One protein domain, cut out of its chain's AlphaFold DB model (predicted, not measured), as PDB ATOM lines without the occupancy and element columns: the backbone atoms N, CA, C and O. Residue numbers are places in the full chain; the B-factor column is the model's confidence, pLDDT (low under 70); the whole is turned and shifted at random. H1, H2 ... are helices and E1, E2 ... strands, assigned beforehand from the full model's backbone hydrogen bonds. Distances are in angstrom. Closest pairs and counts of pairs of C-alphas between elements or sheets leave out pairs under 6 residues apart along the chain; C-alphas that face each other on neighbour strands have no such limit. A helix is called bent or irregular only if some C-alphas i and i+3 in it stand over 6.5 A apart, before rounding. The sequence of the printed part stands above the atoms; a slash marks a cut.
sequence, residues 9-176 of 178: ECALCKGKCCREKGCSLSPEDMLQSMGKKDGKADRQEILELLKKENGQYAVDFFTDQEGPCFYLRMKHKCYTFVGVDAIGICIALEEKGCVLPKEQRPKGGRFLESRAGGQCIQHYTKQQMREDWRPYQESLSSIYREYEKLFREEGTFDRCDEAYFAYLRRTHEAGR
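AT A GLANCE: This is residues 9 to 176 of the 178 residues of an uncharacterized protein of Firmicutes bacterium CAG:534 (UniProt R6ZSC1). A two-stranded hairpin, E1 and E2, reaches from the middle of the domain, at residues 57 and 74, outward to its turn between residues 64 and 67, and the long, sharply bent helix H5 packs on it with both arms, H5a and H5b, with H3 packed on H5b and on the E1 side of the hairpin. H6 turns off after the far end of H5 as an arm, of which residues 169 to 174, with residues 175 and 176, stick out; long loops fill much of the rest. The printed part has 168 residues with six named helices and two named strands, in the order H1, H2, H3, E1, E2, H4, H5, H6; the sheet, E1 - E2, is antiparallel and the class is mostly helix. The whole is compact, with a radius of gyration of the C-alphas of 15.9 A and spans of 47 by 38 by 34 A.

IN THESE COORDINATES: H1 is residues 9 to 12, with C-alpha 9 at (-16.574, -0.175, -18.183). H2 is residues 27 to 33 and H3 residues 43 to 51, 12.2 A long. E1, residues 57 to 64, is 22.5 A long and begins at C-alpha 57, (-19.830, 9.532, 1.205); E2, residues 67 to 74, is 22.3 A long. H4 is residues 107 to 110. By its hydrogen bonds H5, residues 126 to 153, was assigned as one helix, but it is bent: C-alphas 135 and 138 are 7.8 A apart. Its arms are H5a, residues 126 to 135, 15.3 A long and irregular, with C-alphas 132 and 135 7.5 A apart, and H5b, residues 138 to 153, 22.7 A long. H6, residues 156 to 174, is 27.0 A long and ends at C-alpha 174, (-36.510, -10.657, -5.632).

HOW THE PARTS SIT: E1 and E2 form a hairpin, with N 60 and O 71 2.9 A apart and N 69 and O 62 2.8 A apart, both within hydrogen-bond range. The closest C-alphas of E2 and H5a are those of Cys 69 and Arg 130, 6.1 A; of E1 and H5b, Val 59 and Tyr 144, 6.3 A. H5a and H5b are about perpendicular, at 82 degrees. H3 and H5b touch, closest at the C-alphas of Arg 43 and Ser 139, 4.8 A, at a steep tilt of 44 degrees, the same way; H5b does so with residues 139 to 143 alone. H2 is close to but not clearly touching H4, the C-alphas of Asp 29 and Lys 107 being closest at 7.1 A. H5b and H6 are close but not clearly touching, closest at the C-alphas of Phe 151 and Phe 157, 6.4 A, and about perpendicular at 81 degrees. H1 is apart from H2 and H4, among others. Every O i to N i+4 pair is within hydrogen-bond range in H2, H3, H5b and H6, and 5 of 6 are in H5a; H1 and H4 are too short for such a pair.

THE WHOLE: The C-alphas farthest apart, of Gly 39 and Arg 176, are 49.4 A apart. The printed part has no cut. The links H1 to H2, E2 to H4 and H4 to H5 are long. The mean pLDDT of the printed part is 89.6; residues 9 to 13, 85 to 87, 117 and 173 to 176 are under 70.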
ATOM      1  N   GLU A   9     -17.612   0.510 -18.958       63.44
ATOM      2  CA  GLU A   9     -16.574  -0.175 -18.183       63.44
ATOM      3  C   GLU A   9     -17.158  -1.072 -17.073       63.44
ATOM      4  O   GLU A   9     -16.719  -2.192 -16.815       63.44
ATOM      5  N   CYS A  10     -18.195  -0.598 -16.378       62.50
ATOM      6  CA  CYS A  10     -18.754  -1.321 -15.233       62.50
ATOM      7  C   CYS A  10     -19.687  -2.471 -15.639       62.50
ATOM      8  O   CYS A  10     -19.838  -3.415 -14.861       62.50
ATOM      9  N   ALA A  11     -20.297  -2.414 -16.827       65.38
ATOM     10  CA  ALA A  11     -21.134  -3.481 -17.370       65.38
ATOM     11  C   ALA A  11     -20.309  -4.736 -17.680       65.38
ATOM     12  O   ALA A  11     -20.783  -5.845 -17.436       65.38
ATOM     13  N   LEU A  12     -19.053  -4.566 -18.116       67.25
ATOM     14  CA  LEU A  12     -18.137  -5.673 -18.410       67.25
ATOM     15  C   LEU A  12     -17.851  -6.539 -17.178       67.25
ATOM     16  O   LEU A  12     -17.789  -7.759 -17.287       67.25
ATOM     17  N   CYS A  13     -17.733  -5.931 -15.992       65.69
ATOM     18  CA  CYS A  13     -17.486  -6.650 -14.737       65.69
ATOM     19  C   CYS A  13     -18.707  -6.720 -13.803       65.69
ATOM     20  O   CYS A  13     -18.571  -7.139 -12.651       65.69
ATOM     21  N   LYS A  14     -19.885  -6.272 -14.268       71.75
ATOM     22  CA  LYS A  14     -21.144  -6.172 -13.501       71.75
ATOM     23  C   LYS A  14     -20.966  -5.542 -12.109       71.75
ATOM     24  O   LYS A  14     -21.582  -5.962 -11.121       71.75
ATOM     25  N   GLY A  15     -20.082  -4.546 -12.032       75.25
ATOM     26  CA  GLY A  15     -19.782  -3.809 -10.809       75.25
ATOM     27  C   GLY A  15     -19.075  -4.620  -9.720       75.25
ATOM     28  O   GLY A  15     -19.284  -4.320  -8.549       75.25
ATOM     29  N   LYS A  16     -18.250  -5.623 -10.058       79.38
ATOM     30  CA  LYS A  16     -17.510  -6.440  -9.073       79.38
ATOM     31  C   LYS A  16     -16.780  -5.594  -8.020       79.38
ATOM     32  O   LYS A  16     -17.002  -5.795  -6.833       79.38
ATOM     33  N   CYS A  17     -16.018  -4.583  -8.441       79.94
ATOM     34  CA  CYS A  17     -15.344  -3.660  -7.520       79.94
ATOM     35  C   CYS A  17     -16.330  -2.923  -6.601       79.94
ATOM     36  O   CYS A  17     -16.091  -2.786  -5.409       79.94
ATOM     37  N   CYS A  18     -17.487  -2.512  -7.127       83.94
ATOM     38  CA  CYS A  18     -18.522  -1.825  -6.362       83.94
ATOM     39  C   CYS A  18     -19.256  -2.741  -5.373       83.94
ATOM     40  O   CYS A  18     -19.983  -2.222  -4.534       83.94
ATOM     41  N   ARG A  19     -19.105  -4.066  -5.462       85.56
ATOM     42  CA  ARG A  19     -19.624  -5.024  -4.471       85.56
ATOM     43  C   ARG A  19     -18.648  -5.267  -3.318       85.56
ATOM     44  O   ARG A  19     -19.034  -5.904  -2.346       85.56
ATOM     45  N   GLU A  20     -17.420  -4.771  -3.443       82.75
ATOM     46  CA  GLU A  20     -16.379  -4.853  -2.417       82.75
ATOM     47  C   GLU A  20     -16.171  -3.496  -1.739       82.75
ATOM     48  O   GLU A  20     -16.210  -3.401  -0.516       82.75
ATOM     49  N   LYS A  21     -15.947  -2.440  -2.536       86.06
ATOM     50  CA  LYS A  21     -15.700  -1.083  -2.044       86.06
ATOM     51  C   LYS A  21     -16.172  -0.032  -3.048       86.06
ATOM     52  O   LYS A  21     -15.922  -0.092  -4.250       86.06
ATOM     53  N   GLY A  22     -16.868   0.981  -2.554       89.94
ATOM     54  CA  GLY A  22     -17.199   2.185  -3.320       89.94
ATOM     55  C   GLY A  22     -15.963   3.023  -3.674       89.94
ATOM     56  O   GLY A  22     -15.001   3.070  -2.907       89.94
ATOM     57  N   CYS A  23     -16.008   3.691  -4.831       92.00
ATOM     58  CA  CYS A  23     -14.883   4.435  -5.406       92.00
ATOM     59  C   CYS A  23     -14.377   5.562  -4.496       92.00
ATOM     60  O   CYS A  23     -15.180   6.273  -3.888       92.00
ATOM     61  N   SER A  24     -13.056   5.755  -4.466       95.25
ATOM     62  CA  SER A  24     -12.409   6.891  -3.808       95.25
ATOM     63  C   SER A  24     -12.679   8.202  -4.546       95.25
ATOM     64  O   SER A  24     -12.678   8.254  -5.779       95.25
ATOM     65  N   LEU A  25     -12.901   9.253  -3.767       97.19
ATOM     66  CA  LEU A  25     -12.964  10.636  -4.216       97.19
ATOM     67  C   LEU A  25     -11.557  11.238  -4.227       97.19
ATOM     68  O   LEU A  25     -10.678  10.802  -3.479       97.19
ATOM     69  N   SER A  26     -11.377  12.277  -5.033       96.88
ATOM     70  CA  SER A  26     -10.356  13.297  -4.803       96.88
ATOM     71  C   SER A  26     -10.935  14.503  -4.053       96.88
ATOM     72  O   SER A  26     -12.160  14.635  -3.945       96.88
ATOM     73  N   PRO A  27     -10.091  15.415  -3.543       97.19
ATOM     74  CA  PRO A  27     -10.564  16.669  -2.973       97.19
ATOM     75  C   PRO A  27     -11.397  17.503  -3.951       97.19
ATOM     76  O   PRO A  27     -12.350  18.145  -3.519       97.19
ATOM     77  N   GLU A  28     -11.103  17.473  -5.257       95.56
ATOM     78  CA  GLU A  28     -11.926  18.179  -6.247       95.56
ATOM     79  C   GLU A  28     -13.348  17.612  -6.312       95.56
ATOM     80  O   GLU A  28     -14.301  18.385  -6.366       95.56
ATOM     81  N   ASP A  29     -13.514  16.285  -6.233       95.88
ATOM     82  CA  ASP A  29     -14.847  15.662  -6.186       95.88
ATOM     83  C   ASP A  29     -15.629  16.107  -4.948       95.88
ATOM     84  O   ASP A  29     -16.825  16.394  -5.018       95.88
ATOM     85  N   MET A  30     -14.944  16.171  -3.802       96.56
ATOM     86  CA  MET A  30     -15.529  16.634  -2.547       96.56
ATOM     87  C   MET A  30     -15.996  18.087  -2.673       96.56
ATOM     88  O   MET A  30     -17.155  18.380  -2.384       96.56
ATOM     89  N   LEU A  31     -15.132  18.983  -3.150       96.12
ATOM     90  CA  LEU A  31     -15.458  20.399  -3.330       96.12
ATOM     91  C   LEU A  31     -16.605  20.587  -4.330       96.12
ATOM     92  O   LEU A  31     -17.562  21.305  -4.036       96.12
ATOM     93  N   GLN A  32     -16.579  19.868  -5.452       94.12
ATOM     94  CA  GLN A  32     -17.654  19.883  -6.440       94.12
ATOM     95  C   GLN A  32     -18.990  19.439  -5.827       94.12
ATOM     96  O   GLN A  32     -20.014  20.075  -6.075       94.12
ATOM     97  N   SER A  33     -18.994  18.397  -4.986       93.19
ATOM     98  CA  SER A  33     -20.203  17.927  -4.290       93.19
ATOM     99  C   SER A  33     -20.765  18.946  -3.287       93.19
ATOM    100  O   SER A  33     -21.968  18.958  -3.023       93.19
ATOM    101  N   MET A  34     -19.908  19.836  -2.776       94.31
ATOM    102  CA  MET A  34     -20.274  20.980  -1.934       94.31
ATOM    103  C   MET A  34     -20.668  22.224  -2.754       94.31
ATOM    104  O   MET A  34     -20.987  23.260  -2.176       94.31
ATOM    105  N   GLY A  35     -20.628  22.166  -4.092       93.00
ATOM    106  CA  GLY A  35     -20.862  23.321  -4.966       93.00
ATOM    107  C   GLY A  35     -19.707  24.331  -4.994       93.00
ATOM    108  O   GLY A  35     -19.876  25.441  -5.501       93.00
ATOM    109  N   LYS A  36     -18.532  23.961  -4.473       91.75
ATOM    110  CA  LYS A  36     -17.321  24.787  -4.476       91.75
ATOM    111  C   LYS A  36     -16.518  24.510  -5.746       91.75
ATOM    112  O   LYS A  36     -16.148  23.371  -6.014       91.75
ATOM    113  N   LYS A  37     -16.257  25.556  -6.535       76.31
ATOM    114  CA  LYS A  37     -15.414  25.464  -7.742       76.31
ATOM    115  C   LYS A  37     -13.924  25.557  -7.420       76.31
ATOM    116  O   LYS A  37     -13.142  24.847  -8.032       76.31
ATOM    117  N   ASP A  38     -13.579  26.371  -6.425       76.06
ATOM    118  CA  ASP A  38     -12.218  26.594  -5.951       76.06
ATOM    119  C   ASP A  38     -12.201  26.658  -4.419       76.06
ATOM    120  O   ASP A  38     -13.213  26.968  -3.781       76.06
ATOM    121  N   GLY A  39     -11.034  26.402  -3.827       84.38
ATOM    122  CA  GLY A  39     -10.779  26.634  -2.407       84.38
ATOM    123  C   GLY A  39     -10.541  25.367  -1.593       84.38
ATOM    124  O   GLY A  39     -10.093  24.341  -2.099       84.38
ATOM    125  N   LYS A  40     -10.781  25.480  -0.288       91.00
ATOM    126  CA  LYS A  40     -10.628  24.400   0.689       91.00
ATOM    127  C   LYS A  40     -11.944  24.211   1.433       91.00
ATOM    128  O   LYS A  40     -12.745  25.144   1.528       91.00
ATOM    129  N   ALA A  41     -12.152  23.004   1.935       95.62
ATOM    130  CA  ALA A  41     -13.190  22.724   2.913       95.62
ATOM    131  C   ALA A  41     -12.549  22.623   4.297       95.62
ATOM    132  O   ALA A  41     -11.498  21.993   4.441       95.62
ATOM    133  N   ASP A  42     -13.155  23.242   5.300       96.81
ATOM    134  CA  ASP A  42     -12.751  22.992   6.678       96.81
ATOM    135  C   ASP A  42     -13.373  21.693   7.215       96.81
ATOM    136  O   ASP A  42     -14.191  21.028   6.571       96.81
ATOM    137  N   ARG A  43     -12.955  21.300   8.420       98.00
ATOM    138  CA  ARG A  43     -13.444  20.091   9.083       98.00
ATOM    139  C   ARG A  43     -14.968  20.076   9.240       98.00
ATOM    140  O   ARG A  43     -15.575  19.019   9.081       98.00
ATOM    141  N   GLN A  44     -15.569  21.207   9.600       98.31
ATOM    142  CA  GLN A  44     -16.998  21.301   9.877       98.31
ATOM    143  C   GLN A  44     -17.804  21.140   8.586       98.31
ATOM    144  O   GLN A  44     -18.746  20.353   8.551       98.31
ATOM    145  N   GLU A  45     -17.364  21.767   7.498       97.75
ATOM    146  CA  GLU A  45     -17.978  21.617   6.176       97.75
ATOM    147  C   GLU A  45     -17.894  20.170   5.663       97.75
ATOM    148  O   GLU A  45     -18.856  19.634   5.108       97.75
ATOM    149  N   ILE A  46     -16.759  19.495   5.884       98.38
ATOM    150  CA  ILE A  46     -16.601  18.070   5.551       98.38
ATOM    151  C   ILE A  46     -17.561  17.214   6.383       98.38
ATOM    152  O   ILE A  46     -18.201  16.305   5.852       98.38
ATOM    153  N   LEU A  47     -17.689  17.498   7.678       98.50
ATOM    154  CA  LEU A  47     -18.597  16.771   8.557       98.50
ATOM    155  C   LEU A  47     -20.066  16.959   8.147       98.50
ATOM    156  O   LEU A  47     -20.829  15.994   8.141       98.50
ATOM    157  N   GLU A  48     -20.460  18.169   7.761       98.00
ATOM    158  CA  GLU A  48     -21.804  18.467   7.258       98.00
ATOM    159  C   GLU A  48     -22.109  17.717   5.960       98.00
ATOM    160  O   GLU A  48     -23.188  17.132   5.830       98.00
ATOM    161  N   LEU A  49     -21.143  17.636   5.038       97.50
ATOM    162  CA  LEU A  49     -21.265  16.813   3.833       97.50
ATOM    163  C   LEU A  49     -21.515  15.337   4.180       97.50
ATOM    164  O   LEU A  49     -22.376  14.695   3.574       97.50
ATOM    165  N   LEU A  50     -20.775  14.797   5.150       97.62
ATOM    166  CA  LEU A  50     -20.870  13.395   5.570       97.62
ATOM    167  C   LEU A  50     -22.185  13.080   6.297       97.62
ATOM    168  O   LEU A  50     -22.731  11.987   6.131       97.62
ATOM    169  N   LYS A  51     -22.704  14.032   7.079       96.75
ATOM    170  CA  LYS A  51     -23.939  13.893   7.870       96.75
ATOM    171  C   LYS A  51     -25.213  14.227   7.098       96.75
ATOM    172  O   LYS A  51     -26.299  14.044   7.646       96.75
ATOM    173  N   LYS A  52     -25.101  14.715   5.859       95.06
ATOM    174  CA  LYS A  52     -26.256  15.066   5.028       95.06
ATOM    175  C   LYS A  52     -27.246  13.902   4.960       95.06
ATOM    176  O   LYS A  52     -26.854  12.746   4.782       95.06
ATOM    177  N   GLU A  53     -28.536  14.208   5.069       87.75
ATOM    178  CA  GLU A  53     -29.588  13.217   4.845       87.75
ATOM    179  C   GLU A  53     -29.441  12.632   3.433       87.75
ATOM    180  O   GLU A  53     -29.211  13.360   2.465       87.75
ATOM    181  N   ASN A  54     -29.503  11.304   3.314       85.31
ATOM    182  CA  ASN A  54     -29.175  10.581   2.078       85.31
ATOM    183  C   ASN A  54     -27.731  10.810   1.573       85.31
ATOM    184  O   ASN A  54     -27.438  10.639   0.389       85.31
ATOM    185  N   GLY A  55     -26.812  11.159   2.481       90.38
ATOM    186  CA  GLY A  55     -25.391  11.342   2.211       90.38
ATOM    187  C   GLY A  55     -24.743  10.091   1.617       90.38
ATOM    188  O   GLY A  55     -24.974   8.958   2.062       90.38
ATOM    189  N   GLN A  56     -23.918  10.313   0.596       94.25
ATOM    190  CA  GLN A  56     -23.364   9.260  -0.256       94.25
ATOM    191  C   GLN A  56     -21.904   8.933   0.035       94.25
ATOM    192  O   GLN A  56     -21.356   8.039  -0.608       94.25
ATOM    193  N   TYR A  57     -21.267   9.629   0.975       97.00
ATOM    194  CA  TYR A  57     -19.830   9.532   1.205       97.00
ATOM    195  C   TYR A  57     -19.504   8.979   2.589       97.00
ATOM    196  O   TYR A  57     -20.314   9.042   3.513       97.00
ATOM    197  N   ALA A  58     -18.308   8.415   2.705       97.25
ATOM    198  CA  ALA A  58     -17.726   7.959   3.952       97.25
ATOM    199  C   ALA A  58     -16.240   8.322   4.015       97.25
ATOM    200  O   ALA A  58     -15.565   8.333   2.981       97.25
ATOM    201  N   VAL A  59     -15.739   8.576   5.225       97.94
ATOM    202  CA  VAL A  59     -14.306   8.659   5.518       97.94
ATOM    203  C   VAL A  59     -13.778   7.249   5.705       97.94
ATOM    204  O   VAL A  59     -14.320   6.483   6.493       97.94
ATOM    205  N   ASP A  60     -12.714   6.913   5.003       96.38
ATOM    206  CA  ASP A  60     -12.043   5.620   5.071       96.38
ATOM    207  C   ASP A  60     -10.532   5.872   5.134       96.38
ATOM    208  O   ASP A  60     -10.074   7.011   4.974       96.38
ATOM    209  N   PHE A  61      -9.742   4.833   5.375       96.75
ATOM    210  CA  PHE A  61      -8.294   4.955   5.378       96.75
ATOM    211  C   PHE A  61      -7.622   3.722   4.784       96.75
ATOM    212  O   PHE A  61      -8.175   2.629   4.710       96.75
ATOM    213  N   PHE A  62      -6.398   3.915   4.314       94.38
ATOM    214  CA  PHE A  62      -5.478   2.821   4.046       94.38
ATOM    215  C   PHE A  62      -4.174   3.085   4.784       94.38
ATOM    216  O   PHE A  62      -3.833   4.233   5.057       94.38
ATOM    217  N   THR A  63      -3.437   2.020   5.070       94.94
ATOM    218  CA  THR A  63      -2.103   2.105   5.665       94.94
ATOM    219  C   THR A  63      -1.070   1.635   4.648       94.94
ATOM    220  O   THR A  63      -1.287   0.648   3.938       94.94
ATOM    221  N   ASP A  64       0.042   2.354   4.564       91.56
ATOM    222  CA  ASP A  64       1.247   1.969   3.829       91.56
ATOM    223  C   ASP A  64       2.497   2.257   4.691       91.56
ATOM    224  O   ASP A  64       2.392   2.396   5.912       91.56
ATOM    225  N   GLN A  65       3.679   2.321   4.071       92.12
ATOM    226  CA  GLN A  65       4.951   2.567   4.763       92.12
ATOM    227  C   GLN A  65       5.029   3.943   5.452       92.12
ATOM    228  O   GLN A  65       5.789   4.095   6.404       92.12
ATOM    229  N   GLU A  66       4.236   4.927   5.020       93.06
ATOM    230  CA  GLU A  66       4.164   6.273   5.604       93.06
ATOM    231  C   GLU A  66       3.067   6.392   6.682       93.06
ATOM    232  O   GLU A  66       2.840   7.468   7.238       93.06
ATOM    233  N   GLY A  67       2.369   5.294   6.994       94.81
ATOM    234  CA  GLY A  67       1.294   5.246   7.983       94.81
ATOM    235  C   GLY A  67      -0.104   5.414   7.374       94.81
ATOM    236  O   GLY A  67      -0.292   5.199   6.173       94.81
ATOM    237  N   PRO A  68      -1.130   5.745   8.180       96.81
ATOM    238  CA  PRO A  68      -2.496   5.861   7.686       96.81
ATOM    239  C   PRO A  68      -2.672   7.098   6.793       96.81
ATOM    240  O   PRO A  68      -2.153   8.173   7.088       96.81
ATOM    241  N   CYS A  69      -3.440   6.951   5.718       97.81
ATOM    242  CA  CYS A  69      -3.949   8.040   4.890       97.81
ATOM    243  C   CYS A  69      -5.472   7.977   4.872       97.81
ATOM    244  O   CYS A  69      -6.049   6.999   4.391       97.81
ATOM    245  N   PHE A  70      -6.114   9.031   5.368       98.25
ATOM    246  CA  PHE A  70      -7.564   9.181   5.380       98.25
ATOM    247  C   PHE A  70      -8.039   9.858   4.096       98.25
ATOM    248  O   PHE A  70      -7.401  10.787   3.602       98.25
ATOM    249  N   TYR A  71      -9.155   9.394   3.550       98.12
ATOM    250  CA  TYR A  71      -9.726   9.890   2.299       98.12
ATOM    251  C   TYR A  71     -11.245   9.697   2.294       98.12
ATOM    252  O   TYR A  71     -11.793   8.953   3.111       98.12
ATOM    253  N   LEU A  72     -11.935  10.350   1.356       97.94
ATOM    254  CA  LEU A  72     -13.360  10.117   1.130       97.94
ATOM    255  C   LEU A  72     -13.597   9.068   0.048       97.94
ATOM    256  O   LEU A  72     -12.890   9.002  -0.958       97.94
ATOM    257  N   ARG A  73     -14.654   8.278   0.210       96.19
ATOM    258  CA  ARG A  73     -15.151   7.345  -0.806       96.19
ATOM    259  C   ARG A  73     -16.673   7.294  -0.822       96.19
ATOM    260  O   ARG A  73     -17.319   7.722   0.129       96.19
ATOM    261  N   MET A  74     -17.250   6.707  -1.866       95.19
ATOM    262  CA  MET A  74     -18.679   6.376  -1.882       95.19
ATOM    263  C   MET A  74     -19.019   5.419  -0.739       95.19
ATOM    264  O   MET A  74     -18.399   4.370  -0.622       95.19
ATOM    265  N   LYS A  75     -20.034   5.720   0.059       94.56
ATOM    266  CA  LYS A  75     -20.497   4.908   1.186       94.56
ATOM    267  C   LYS A  75     -21.005   3.533   0.739       94.56
ATOM    268  O   LYS A  75     -21.409   3.351  -0.412       94.56
ATOM    269  N   HIS A  76     -21.016   2.561   1.650       94.06
ATOM    270  CA  HIS A  76     -21.753   1.314   1.443       94.06
ATOM    271  C   HIS A  76     -23.258   1.504   1.704       94.06
ATOM    272  O   HIS A  76     -23.662   2.298   2.555       94.06
ATOM    273  N   LYS A  77     -24.104   0.763   0.980       91.81
ATOM    274  CA  LYS A  77     -25.536   0.627   1.280       91.81
ATOM    275  C   LYS A  77     -25.686   0.135   2.722       91.81
ATOM    276  O   LYS A  77     -24.947  -0.751   3.129       91.81
ATOM    277  N   CYS A  78     -26.630   0.708   3.468       92.88
ATOM    278  CA  CYS A  78     -26.921   0.381   4.875       92.88
ATOM    279  C   CYS A  78     -25.848   0.765   5.913       92.88
ATOM    280  O   CYS A  78     -26.119   0.639   7.102       92.88
ATOM    281  N   TYR A  79     -24.689   1.295   5.506       93.81
ATOM    282  CA  TYR A  79     -23.647   1.736   6.439       93.81
ATOM    283  C   TYR A  79     -23.665   3.247   6.688       93.81
ATOM    284  O   TYR A  79     -24.264   4.036   5.947       93.81
ATOM    285  N   THR A  80     -22.975   3.636   7.758       95.00
ATOM    286  CA  THR A  80     -22.717   5.025   8.150       95.00
ATOM    287  C   THR A  80     -21.546   5.650   7.367       95.00
ATOM    288  O   THR A  80     -20.935   5.006   6.514       95.00
ATOM    289  N   PHE A  81     -21.250   6.930   7.609       96.19
ATOM    290  CA  PHE A  81     -20.189   7.687   6.930       96.19
ATOM    291  C   PHE A  81     -18.777   7.418   7.480       96.19
ATOM    292  O   PHE A  81     -17.812   8.035   7.034       96.19
ATOM    293  N   VAL A  82     -18.629   6.502   8.433       95.56
ATOM    294  CA  VAL A  82     -17.331   5.972   8.862       95.56
ATOM    295  C   VAL A  82     -17.128   4.633   8.166       95.56
ATOM    296  O   VAL A  82     -17.904   3.696   8.356       95.56
ATOM    297  N   GLY A  83     -16.102   4.563   7.323       85.12
ATOM    298  CA  GLY A  83     -15.686   3.353   6.636       85.12
ATOM    299  C   GLY A  83     -15.043   2.391   7.620       85.12
ATOM    300  O   GLY A  83     -13.894   2.569   7.998       85.12
ATOM    301  N   VAL A  84     -15.785   1.369   8.024       76.44
ATOM    302  CA  VAL A  84     -15.233   0.194   8.701       76.44
ATOM    303  C   VAL A  84     -14.814  -0.846   7.665       76.44
ATOM    304  O   VAL A  84     -15.288  -0.804   6.525       76.44
ATOM    305  N   ASP A  85     -13.941  -1.777   8.054       67.75
ATOM    306  CA  ASP A  85     -13.521  -2.922   7.231       67.75
ATOM    307  C   ASP A  85     -14.666  -3.951   7.123       67.75
ATOM    308  O   ASP A  85     -14.589  -5.089   7.575       67.75
ATOM    309  N   ALA A  86     -15.800  -3.483   6.608       60.81
ATOM    310  CA  ALA A  86     -17.022  -4.231   6.414       60.81
ATOM    311  C   ALA A  86     -17.231  -4.475   4.923       60.81
ATOM    312  O   ALA A  86     -17.077  -3.578   4.085       60.81
ATOM    313  N   ILE A  87     -17.636  -5.702   4.607       68.69
ATOM    314  CA  ILE A  87     -18.073  -6.085   3.269       68.69
ATOM    315  C   ILE A  87     -19.323  -5.270   2.951       68.69
ATOM    316  O   ILE A  87     -20.323  -5.365   3.658       68.69
ATOM    317  N   GLY A  88     -19.298  -4.486   1.877       82.50
ATOM    318  CA  GLY A  88     -20.461  -3.689   1.528       82.50
ATOM    319  C   GLY A  88     -20.551  -3.345   0.056       82.50
ATOM    320  O   GLY A  88     -19.569  -3.183  -0.662       82.50
ATOM    321  N   ILE A  89     -21.792  -3.200  -0.390       90.88
ATOM    322  CA  ILE A  89     -22.105  -2.772  -1.748       90.88
ATOM    323  C   ILE A  89     -22.091  -1.247  -1.786       90.88
ATOM    324  O   ILE A  89     -22.742  -0.602  -0.973       90.88
ATOM    325  N   CYS A  90     -21.378  -0.654  -2.739       92.31
ATOM    326  CA  CYS A  90     -21.390   0.778  -3.020       92.31
ATOM    327  C   CYS A  90     -22.827   1.307  -3.140       92.31
ATOM    328  O   CYS A  90     -23.652   0.728  -3.849       92.31
ATOM    329  N   ILE A  91     -23.113   2.445  -2.508       93.25
ATOM    330  CA  ILE A  91     -24.441   3.071  -2.526       93.25
ATOM    331  C   ILE A  91     -24.930   3.406  -3.940       93.25
ATOM    332  O   ILE A  91     -26.125   3.322  -4.196       93.25
ATOM    333  N   ALA A  92     -24.006   3.706  -4.857       91.69
ATOM    334  CA  ALA A  92     -24.300   4.031  -6.249       91.69
ATOM    335  C   ALA A  92     -24.391   2.811  -7.186       91.69
ATOM    336  O   ALA A  92     -24.590   2.993  -8.387       91.69
ATOM    337  N   LEU A  93     -24.199   1.582  -6.692       88.50
ATOM    338  CA  LEU A  93     -24.395   0.384  -7.509       88.50
ATOM    339  C   LEU A  93     -25.882   0.023  -7.562       88.50
ATOM    340  O   LEU A  93     -26.478  -0.280  -6.528       88.50
ATOM    341  N   GLU A  94     -26.431  -0.028  -8.770       85.25
ATOM    342  CA  GLU A  94     -27.755  -0.571  -9.075       85.25
ATOM    343  C   GLU A  94     -27.646  -1.739 -10.071       85.25
ATOM    344  O   GLU A  94     -26.550  -2.133 -10.477       85.25
ATOM    345  N   GLU A  95     -28.783  -2.315 -10.469       79.12
ATOM    346  CA  GLU A  95     -28.858  -3.506 -11.329       79.12
ATOM    347  C   GLU A  95     -28.058  -3.363 -12.638       79.12
ATOM    348  O   GLU A  95     -27.325  -4.271 -13.030       79.12
ATOM    349  N   LYS A  96     -28.141  -2.190 -13.280       74.75
ATOM    350  CA  LYS A  96     -27.449  -1.884 -14.545       74.75
ATOM    351  C   LYS A  96     -26.019  -1.355 -14.360       74.75
ATOM    352  O   LYS A  96     -25.369  -1.004 -15.342       74.75
ATOM    353  N   GLY A  97     -25.516  -1.294 -13.127       78.88
ATOM    354  CA  GLY A  97     -24.200  -0.750 -12.796       78.88
ATOM    355  C   GLY A  97     -24.267   0.553 -11.999       78.88
ATOM    356  O   GLY A  97     -25.228   0.812 -11.279       78.88
ATOM    357  N   CYS A  98     -23.201   1.353 -12.075       85.12
ATOM    358  CA  CYS A  98     -23.117   2.624 -11.355       85.12
ATOM    359  C   CYS A  98     -24.139   3.630 -11.907       85.12
ATOM    360  O   CYS A  98     -24.142   3.882 -13.110       85.12
ATOM    361  N   VAL A  99     -24.953   4.236 -11.038       86.94
ATOM    362  CA  VAL A  99     -25.953   5.246 -11.445       86.94
ATOM    363  C   VAL A  99     -25.380   6.637 -11.668       86.94
ATOM    364  O   VAL A  99     -26.058   7.493 -12.227       86.94
ATOM    365  N   LEU A 100     -24.153   6.890 -11.207       87.94
ATOM    366  CA  LEU A 100     -23.563   8.217 -11.318       87.94
ATOM    367  C   LEU A 100     -23.165   8.511 -12.773       87.94
ATOM    368  O   LEU A 100     -22.453   7.695 -13.376       87.94
ATOM    369  N   PRO A 101     -23.542   9.683 -13.320       86.38
ATOM    370  CA  PRO A 101     -23.020  10.144 -14.600       86.38
ATOM    371  C   PRO A 101     -21.510  10.408 -14.505       86.38
ATOM    372  O   PRO A 101     -20.935  10.474 -13.412       86.38
ATOM    373  N   LYS A 102     -20.840  10.552 -15.653       82.88
ATOM    374  CA  LYS A 102     -19.368  10.626 -15.739       82.88
ATOM    375  C   LYS A 102     -18.803  11.754 -14.896       82.88
ATOM    376  O   LYS A 102     -17.817  11.564 -14.189       82.88
ATOM    377  N   GLU A 103     -19.477  12.889 -14.933       83.44
ATOM    378  CA  GLU A 103     -19.108  14.142 -14.290       83.44
ATOM    379  C   GLU A 103     -19.273  14.083 -12.768       83.44
ATOM    380  O   GLU A 103     -18.686  14.896 -12.064       83.44
ATOM    381  N   GLN A 104     -20.063  13.130 -12.262       88.38
ATOM    382  CA  GLN A 104     -20.313  12.929 -10.831       88.38
ATOM    383  C   GLN A 104     -19.630  11.670 -10.284       88.38
ATOM    384  O   GLN A 104     -19.595  11.468  -9.069       88.38
ATOM    385  N   ARG A 105     -19.084  10.798 -11.145       88.88
ATOM    386  CA  ARG A 105     -18.294   9.647 -10.686       88.88
ATOM    387  C   ARG A 105     -17.045  10.156  -9.975       88.88
ATOM    388  O   ARG A 105     -16.325  10.931 -10.591       88.88
ATOM    389  N   PRO A 106     -16.714   9.655  -8.776       94.06
ATOM    390  CA  PRO A 106     -15.450   9.972  -8.113       94.06
ATOM    391  C   PRO A 106     -14.227   9.673  -8.990       94.06
ATOM    392  O   PRO A 106     -14.282   8.771  -9.836       94.06
ATOM    393  N   LYS A 107     -13.100  10.353  -8.761       94.38
ATOM    394  CA  LYS A 107     -11.828  10.182  -9.486       94.38
ATOM    395  C   LYS A 107     -11.394   8.724  -9.531       94.38
ATOM    396  O   LYS A 107     -11.085   8.234 -10.611       94.38
ATOM    397  N   GLY A 108     -11.497   7.989  -8.422       92.62
ATOM    398  CA  GLY A 108     -11.196   6.555  -8.381       92.62
ATOM    399  C   GLY A 108     -12.125   5.691  -9.238       92.62
ATOM    400  O   GLY A 108     -11.766   4.576  -9.591       92.62
ATOM    401  N   GLY A 109     -13.314   6.178  -9.595       89.62
ATOM    402  CA  GLY A 109     -14.181   5.558 -10.596       89.62
ATOM    403  C   GLY A 109     -13.836   6.002 -12.018       89.62
ATOM    404  O   GLY A 109     -13.785   5.168 -12.915       89.62
ATOM    405  N   ARG A 110     -13.568   7.296 -12.229       90.31
ATOM    406  CA  ARG A 110     -13.150   7.837 -13.534       90.31
ATOM    407  C   ARG A 110     -11.795   7.287 -13.987       90.31
ATOM    408  O   ARG A 110     -11.531   7.264 -15.176       90.31
ATOM    409  N   PHE A 111     -10.934   6.859 -13.071       91.00
ATOM    410  CA  PHE A 111      -9.590   6.341 -13.357       91.00
ATOM    411  C   PHE A 111      -9.518   4.812 -13.219       91.00
ATOM    412  O   PHE A 111      -8.433   4.243 -13.148       91.00
ATOM    413  N   LEU A 112     -10.671   4.138 -13.197       86.94
ATOM    414  CA  LEU A 112     -10.746   2.684 -13.161       86.94
ATOM    415  C   LEU A 112     -10.932   2.127 -14.575       86.94
ATOM    416  O   LEU A 112     -12.012   2.254 -15.150       86.94
ATOM    417  N   GLU A 113      -9.896   1.476 -15.091       86.19
ATOM    418  CA  GLU A 113      -9.938   0.706 -16.337       86.19
ATOM    419  C   GLU A 113     -10.588  -0.650 -16.060       86.19
ATOM    420  O   GLU A 113     -10.101  -1.412 -15.214       86.19
ATOM    421  N   SER A 114     -11.681  -0.980 -16.744       77.81
ATOM    422  CA  SER A 114     -12.290  -2.297 -16.600       77.81
ATOM    423  C   SER A 114     -11.610  -3.344 -17.472       77.81
ATOM    424  O   SER A 114     -11.029  -3.066 -18.516       77.81
ATOM    425  N   ARG A 115     -11.709  -4.600 -17.034       78.25
ATOM    426  CA  ARG A 115     -11.301  -5.767 -17.819       78.25
ATOM    427  C   ARG A 115     -12.397  -6.817 -17.765       78.25
ATOM    428  O   ARG A 115     -13.029  -6.982 -16.721       78.25
ATOM    429  N   ALA A 116     -12.578  -7.566 -18.853       71.00
ATOM    430  CA  ALA A 116     -13.644  -8.566 -18.995       71.00
ATOM    431  C   ALA A 116     -13.672  -9.623 -17.864       71.00
ATOM    432  O   ALA A 116     -14.729 -10.146 -17.537       71.00
ATOM    433  N   GLY A 117     -12.531  -9.900 -17.215       68.88
ATOM    434  CA  GLY A 117     -12.428 -10.815 -16.066       68.88
ATOM    435  C   GLY A 117     -12.621 -10.176 -14.681       68.88
ATOM    436  O   GLY A 117     -12.418 -10.838 -13.664       68.88
ATOM    437  N   GLY A 118     -12.944  -8.881 -14.603       70.88
ATOM    438  CA  GLY A 118     -13.054  -8.140 -13.340       70.88
ATOM    439  C   GLY A 118     -11.712  -7.791 -12.681       70.88
ATOM    440  O   GLY A 118     -11.698  -7.347 -11.537       70.88
ATOM    441  N   GLN A 119     -10.597  -7.972 -13.392       77.50
ATOM    442  CA  GLN A 119      -9.250  -7.550 -12.989       77.50
ATOM    443  C   GLN A 119      -9.034  -6.071 -13.344       77.50
ATOM    444  O   GLN A 119      -8.168  -5.737 -14.149       77.50
ATOM    445  N   CYS A 120      -9.897  -5.194 -12.831       81.38
ATOM    446  CA  CYS A 120      -9.831  -3.770 -13.148       81.38
ATOM    447  C   CYS A 120      -8.501  -3.161 -12.674       81.38
ATOM    448  O   CYS A 120      -7.995  -3.527 -11.611       81.38
ATOM    449  N   ILE A 121      -7.965  -2.205 -13.432       86.06
ATOM    450  CA  ILE A 121      -6.751  -1.468 -13.064       86.06
ATOM    451  C   ILE A 121      -7.144  -0.096 -12.530       86.06
ATOM    452  O   ILE A 121      -7.796   0.691 -13.213       86.06
ATOM    453  N   GLN A 122      -6.736   0.182 -11.292       89.38
ATOM    454  CA  GLN A 122      -6.905   1.489 -10.671       89.38
ATOM    455  C   GLN A 122      -5.723   2.393 -11.032       89.38
ATOM    456  O   GLN A 122      -4.601   2.149 -10.589       89.38
ATOM    457  N   HIS A 123      -5.993   3.459 -11.785       92.94
ATOM    458  CA  HIS A 123      -4.997   4.469 -12.151       92.94
ATOM    459  C   HIS A 123      -4.964   5.664 -11.190       92.94
ATOM    460  O   HIS A 123      -4.019   6.443 -11.253       92.94
ATOM    461  N   TYR A 124      -5.944   5.810 -10.286       94.12
ATOM    462  CA  TYR A 124      -5.848   6.723  -9.143       94.12
ATOM    463  C   TYR A 124      -5.136   6.020  -7.982       94.12
ATOM    464  O   TYR A 124      -5.752   5.308  -7.183       94.12
ATOM    465  N   THR A 125      -3.812   6.140  -7.952       94.31
ATOM    466  CA  THR A 125      -2.958   5.323  -7.081       94.31
ATOM    467  C   THR A 125      -3.017   5.771  -5.619       94.31
ATOM    468  O   THR A 125      -3.352   6.915  -5.314       94.31
ATOM    469  N   LYS A 126      -2.616   4.891  -4.689       94.94
ATOM    470  CA  LYS A 126      -2.479   5.248  -3.263       94.94
ATOM    471  C   LYS A 126      -1.533   6.434  -3.045       94.94
ATOM    472  O   LYS A 126      -1.817   7.277  -2.204       94.94
ATOM    473  N   GLN A 127      -0.454   6.520  -3.826       95.62
ATOM    474  CA  GLN A 127       0.483   7.641  -3.765       95.62
ATOM    475  C   GLN A 127      -0.202   8.959  -4.154       95.62
ATOM    476  O   GLN A 127      -0.143   9.922  -3.398       95.62
ATOM    477  N   GLN A 128      -0.930   8.976  -5.275       96.62
ATOM    478  CA  GLN A 128      -1.694  10.157  -5.688       96.62
ATOM    479  C   GLN A 128      -2.767  10.526  -4.660       96.62
ATOM    480  O   GLN A 128      -2.937  11.695  -4.346       96.62
ATOM    481  N   MET A 129      -3.473   9.540  -4.098       97.12
ATOM    482  CA  MET A 129      -4.441   9.785  -3.025       97.12
ATOM    483  C   MET A 129      -3.778  10.426  -1.803       97.12
ATOM    484  O   MET A 129      -4.331  11.367  -1.242       97.12
ATOM    485  N   ARG A 130      -2.599   9.947  -1.397       97.12
ATOM    486  CA  ARG A 130      -1.849  10.510  -0.267       97.12
ATOM    487  C   ARG A 130      -1.445  11.959  -0.521       97.12
ATOM    488  O   ARG A 130      -1.601  12.788   0.371       97.12
ATOM    489  N   GLU A 131      -0.960  12.263  -1.720       97.38
ATOM    490  CA  GLU A 131      -0.595  13.623  -2.129       97.38
ATOM    491  C   GLU A 131      -1.822  14.548  -2.160       97.38
ATOM    492  O   GLU A 131      -1.818  15.587  -1.496       97.38
ATOM    493  N   ASP A 132      -2.894  14.132  -2.842       97.44
ATOM    494  CA  ASP A 132      -4.137  14.897  -2.989       97.44
ATOM    495  C   ASP A 132      -4.786  15.186  -1.620       97.44
ATOM    496  O   ASP A 132      -5.161  16.319  -1.312       97.44
ATOM    497  N   TRP A 133      -4.908  14.171  -0.759       97.88
ATOM    498  CA  TRP A 133      -5.592  14.280   0.535       97.88
ATOM    499  C   TRP A 133      -4.705  14.806   1.666       97.88
ATOM    500  O   TRP A 133      -5.200  15.005   2.782       97.88
ATOM    501  N   ARG A 134      -3.416  15.072   1.413       97.56
ATOM    502  CA  ARG A 134      -2.467  15.589   2.412       97.56
ATOM    503  C   ARG A 134      -2.997  16.798   3.198       97.56
ATOM    504  O   ARG A 134      -2.873  16.776   4.422       97.56
ATOM    505  N   PRO A 135      -3.628  17.817   2.574       97.69
ATOM    506  CA  PRO A 135      -4.107  18.998   3.297       97.69
ATOM    507  C   PRO A 135      -5.260  18.723   4.271       97.69
ATOM    508  O   PRO A 135      -5.539  19.558   5.124       97.69
ATOM    509  N   TYR A 136      -5.931  17.575   4.147       98.38
ATOM    510  CA  TYR A 136      -7.153  17.246   4.883       98.38
ATOM    511  C   TYR A 136      -6.943  16.164   5.947       98.38
ATOM    512  O   TYR A 136      -7.900  15.782   6.618       98.38
ATOM    513  N   GLN A 137      -5.714  15.663   6.128       98.19
ATOM    514  CA  GLN A 137      -5.453  14.519   7.010       98.19
ATOM    515  C   GLN A 137      -5.876  14.771   8.461       98.19
ATOM    516  O   GLN A 137      -6.467  13.892   9.083       98.19
ATOM    517  N   GLU A 138      -5.644  15.970   8.998       98.25
ATOM    518  CA  GLU A 138      -6.082  16.325  10.355       98.25
ATOM    519  C   GLU A 138      -7.618  16.319  10.475       98.25
ATOM    520  O   GLU A 138      -8.189  15.687  11.367       98.25
ATOM    521  N   SER A 139      -8.305  16.958   9.524       98.62
ATOM    522  CA  SER A 139      -9.768  17.035   9.505       98.62
ATOM    523  C   SER A 139     -10.406  15.652   9.355       98.62
ATOM    524  O   SER A 139     -11.276  15.281  10.138       98.62
ATOM    525  N   LEU A 140      -9.944  14.850   8.396       98.62
ATOM    526  CA  LEU A 140     -10.508  13.527   8.133       98.62
ATOM    527  C   LEU A 140     -10.203  12.534   9.254       98.62
ATOM    528  O   LEU A 140     -11.099  11.807   9.679       98.62
ATOM    529  N   SER A 141      -8.970  12.515   9.766       98.38
ATOM    530  CA  SER A 141      -8.602  11.603  10.854       98.38
ATOM    531  C   SER A 141      -9.335  11.930  12.155       98.38
ATOM    532  O   SER A 141      -9.757  11.010  12.857       98.38
ATOM    533  N   SER A 142      -9.539  13.214  12.472       98.62
ATOM    534  CA  SER A 142     -10.305  13.619  13.655       98.62
ATOM    535  C   SER A 142     -11.786  13.258  13.535       98.62
ATOM    536  O   SER A 142     -12.337  12.709  14.485       98.62
ATOM    537  N   ILE A 143     -12.421  13.488  12.376       98.69
ATOM    538  CA  ILE A 143     -13.804  13.050  12.115       98.69
ATOM    539  C   ILE A 143     -13.913  11.530  12.238       98.69
ATOM    540  O   ILE A 143     -14.789  11.034  12.943       98.69
ATOM    541  N   TYR A 144     -13.014  10.789  11.582       98.38
ATOM    542  CA  TYR A 144     -13.028   9.330  11.611       98.38
ATOM    543  C   TYR A 144     -12.953   8.809  13.047       98.38
ATOM    544  O   TYR A 144     -13.800   8.026  13.451       98.38
ATOM    545  N   ARG A 145     -11.968   9.259  13.834       97.81
ATOM    546  CA  ARG A 145     -11.747   8.766  15.204       97.81
ATOM    547  C   ARG A 145     -12.896   9.106  16.148       97.81
ATOM    548  O   ARG A 145     -13.273   8.268  16.958       97.81
ATOM    549  N   GLU A 146     -13.437  10.319  16.052       98.25
ATOM    550  CA  GLU A 146     -14.571  10.749  16.877       98.25
ATOM    551  C   GLU A 146     -15.797   9.869  16.618       98.25
ATOM    552  O   GLU A 146     -16.366   9.298  17.549       98.25
ATOM    553  N   TYR A 147     -16.173   9.718  15.348       98.12
ATOM    554  CA  TYR A 147     -17.407   9.030  14.988       98.12
ATOM    555  C   TYR A 147     -17.270   7.511  14.957       98.12
ATOM    556  O   TYR A 147     -18.253   6.826  15.209       98.12
ATOM    557  N   GLU A 148     -16.082   6.959  14.704       97.31
ATOM    558  CA  GLU A 148     -15.838   5.521  14.862       97.31
ATOM    559  C   GLU A 148     -16.079   5.095  16.310       97.31
ATOM    560  O   GLU A 148     -16.835   4.152  16.548       97.31
ATOM    561  N   LYS A 149     -15.524   5.849  17.266       97.44
ATOM    562  CA  LYS A 149     -15.739   5.613  18.692       97.44
ATOM    563  C   LYS A 149     -17.217   5.748  19.061       97.44
ATOM    564  O   LYS A 149     -17.780   4.822  19.639       97.44
ATOM    565  N   LEU A 150     -17.849   6.862  18.686       97.94
ATOM    566  CA  LEU A 150     -19.260   7.121  18.984       97.94
ATOM    567  C   LEU A 150     -20.170   6.016  18.426       97.94
ATOM    568  O   LEU A 150     -20.979   5.442  19.147       97.94
ATOM    569  N   PHE A 151     -20.009   5.664  17.150       96.94
ATOM    570  CA  PHE A 151     -20.834   4.644  16.502       96.94
ATOM    571  C   PHE A 151     -20.625   3.249  17.077       96.94
ATOM    572  O   PHE A 151     -21.563   2.450  17.071       96.94
ATOM    573  N   ARG A 152     -19.431   2.953  17.593       95.62
ATOM    574  CA  ARG A 152     -19.167   1.714  18.322       95.62
ATOM    575  C   ARG A 152     -19.885   1.692  19.670       95.62
ATOM    576  O   ARG A 152     -20.538   0.703  19.975       95.62
ATOM    577  N   GLU A 153     -19.802   2.772  20.442       97.50
ATOM    578  CA  GLU A 153     -20.460   2.891  21.753       97.50
ATOM    579  C   GLU A 153     -21.994   2.849  21.640       97.50
ATOM    580  O   GLU A 153     -22.666   2.260  22.482       97.50
ATOM    581  N   GLU A 154     -22.552   3.406  20.565       97.81
ATOM    582  CA  GLU A 154     -23.996   3.426  20.311       97.81
ATOM    583  C   GLU A 154     -24.539   2.156  19.629       97.81
ATOM    584  O   GLU A 154     -25.738   2.090  19.339       97.81
ATOM    585  N   GLY A 155     -23.694   1.174  19.293       96.81
ATOM    586  CA  GLY A 155     -24.101  -0.021  18.536       96.81
ATOM    587  C   GLY A 155     -24.590   0.287  17.112       96.81
ATOM    588  O   GLY A 155     -25.427  -0.422  16.554       96.81
ATOM    589  N   THR A 156     -24.131   1.391  16.514       96.25
ATOM    590  CA  THR A 156     -24.527   1.806  15.157       96.25
ATOM    591  C   THR A 156     -24.034   0.818  14.106       96.25
ATOM    592  O   THR A 156     -24.770   0.536  13.164       96.25
ATOM    593  N   PHE A 157     -22.833   0.255  14.268       94.56
ATOM    594  CA  PHE A 157     -22.312  -0.736  13.322       94.56
ATOM    595  C   PHE A 157     -23.132  -2.034  13.320       94.56
ATOM    596  O   PHE A 157     -23.452  -2.521  12.242       94.56
ATOM    597  N   ASP A 158     -23.581  -2.508  14.485       94.50
ATOM    598  CA  ASP A 158     -24.430  -3.705  14.579       94.50
ATOM    599  C   ASP A 158     -25.761  -3.501  13.835       94.50
ATOM    600  O   ASP A 158     -26.177  -4.332  13.028       94.50
ATOM    601  N   ARG A 159     -26.392  -2.331  14.010       95.69
ATOM    602  CA  ARG A 159     -27.601  -1.958  13.253       95.69
ATOM    603  C   ARG A 159     -27.347  -1.863  11.748       95.69
ATOM    604  O   ARG A 159     -28.219  -2.218  10.953       95.69
ATOM    605  N   CYS A 160     -26.179  -1.362  11.339       94.31
ATOM    606  CA  CYS A 160     -25.786  -1.326   9.931       94.31
ATOM    607  C   CYS A 160     -25.661  -2.739   9.347       94.31
ATOM    608  O   CYS A 160     -26.185  -2.980   8.257       94.31
ATOM    609  N   ASP A 161     -25.040  -3.669  10.073       93.19
ATOM    610  CA  ASP A 161     -24.904  -5.067   9.661       93.19
ATOM    611  C   ASP A 161     -26.279  -5.741   9.533       93.19
ATOM    612  O   ASP A 161     -26.593  -6.328   8.492       93.19
ATOM    613  N   GLU A 162     -27.157  -5.589  10.528       94.44
ATOM    614  CA  GLU A 162     -28.535  -6.099  10.481       94.44
ATOM    615  C   GLU A 162     -29.303  -5.572   9.261       94.44
ATOM    616  O   GLU A 162     -29.932  -6.343   8.520       94.44
ATOM    617  N   ALA A 163     -29.220  -4.261   9.015       94.25
ATOM    618  CA  ALA A 163     -29.850  -3.612   7.874       94.25
ATOM    619  C   ALA A 163     -29.271  -4.109   6.540       94.25
ATOM    620  O   ALA A 163     -30.027  -4.334   5.587       94.25
ATOM    621  N   TYR A 164     -27.955  -4.323   6.470       92.38
ATOM    622  CA  TYR A 164     -27.282  -4.844   5.286       92.38
ATOM    623  C   TYR A 164     -27.705  -6.286   4.979       92.38
ATOM    624  O   TYR A 164     -28.084  -6.593   3.845       92.38
ATOM    625  N   PHE A 165     -27.762  -7.168   5.978       92.25
ATOM    626  CA  PHE A 165     -28.244  -8.537   5.777       92.25
ATOM    627  C   PHE A 165     -29.732  -8.584   5.409       92.25
ATOM    628  O   PHE A 165     -30.133  -9.395   4.571       92.25
ATOM    629  N   ALA A 166     -30.561  -7.701   5.975       93.75
ATOM    630  CA  ALA A 166     -31.960  -7.560   5.569       93.75
ATOM    631  C   ALA A 166     -32.098  -7.076   4.116       93.75
ATOM    632  O   ALA A 166     -32.970  -7.543   3.382       93.75
ATOM    633  N   TYR A 167     -31.229  -6.163   3.676       91.56
ATOM    634  CA  TYR A 167     -31.139  -5.757   2.277       91.56
ATOM    635  C   TYR A 167     -30.779  -6.942   1.368       91.56
ATOM    636  O   TYR A 167     -31.518  -7.207   0.420       91.56
ATOM    637  N   LEU A 168     -29.727  -7.705   1.691       89.69
ATOM    638  CA  LEU A 168     -29.296  -8.851   0.882       89.69
ATOM    639  C   LEU A 168     -30.393  -9.912   0.726       89.69
ATOM    640  O   LEU A 168     -30.613 -10.390  -0.390       89.69
ATOM    641  N   ARG A 169     -31.114 -10.242   1.810       90.69
ATOM    642  CA  ARG A 169     -32.243 -11.189   1.769       90.69
ATOM    643  C   ARG A 169     -33.310 -10.742   0.773       90.69
ATOM    644  O   ARG A 169     -33.623 -11.497  -0.142       90.69
ATOM    645  N   ARG A 170     -33.761  -9.487   0.870       88.62
ATOM    646  CA  ARG A 170     -34.778  -8.924  -0.038       88.62
ATOM    647  C   ARG A 170     -34.336  -8.946  -1.497       88.62
ATOM    648  O   ARG A 170     -35.116  -9.305  -2.370       88.62
ATOM    649  N   THR A 171     -33.081  -8.592  -1.776       82.31
ATOM    650  CA  THR A 171     -32.568  -8.594  -3.155       82.31
ATOM    651  C   THR A 171     -32.400  -9.999  -3.726       82.31
ATOM    652  O   THR A 171     -32.615 -10.206  -4.917       82.31
ATOM    653  N   HIS A 172     -32.035 -10.976  -2.892       74.75
ATOM    654  CA  HIS A 172     -31.876 -12.364  -3.319       74.75
ATOM    655  C   HIS A 172     -33.228 -13.061  -3.525       74.75
ATOM    656  O   HIS A 172     -33.380 -13.845  -4.457       74.75
ATOM    657  N   GLU A 173     -34.220 -12.749  -2.688       66.25
ATOM    658  CA  GLU A 173     -35.607 -13.184  -2.869       66.25
ATOM    659  C   GLU A 173     -36.206 -12.601  -4.152       66.25
ATOM    660  O   GLU A 173     -36.725 -13.360  -4.964       66.25
ATOM    661  N   ALA A 174     -36.033 -11.299  -4.406       61.09
ATOM    662  CA  ALA A 174     -36.510 -10.657  -5.632       61.09
ATOM    663  C   ALA A 174     -35.914 -11.287  -6.907       61.09
ATOM    664  O   ALA A 174     -36.632 -11.482  -7.887       61.09
ATOM    665  N   GLY A 175     -34.632 -11.667  -6.878       57.16
ATOM    666  CA  GLY A 175     -33.949 -12.334  -7.993       57.16
ATOM    667  C   GLY A 175     -34.314 -13.810  -8.205       57.16
ATOM    668  O   GLY A 175     -33.890 -14.385  -9.202       57.16
ATOM    669  N   ARG A 176     -35.074 -14.437  -7.294       49.28
ATOM    670  CA  ARG A 176     -35.595 -15.814  -7.433       49.28
ATOM    671  C   ARG A 176     -37.013 -15.876  -8.007       49.28
ATOM    672  O   ARG A 176     -37.480 -16.962  -8.330       49.28
TER     673      ARG A 176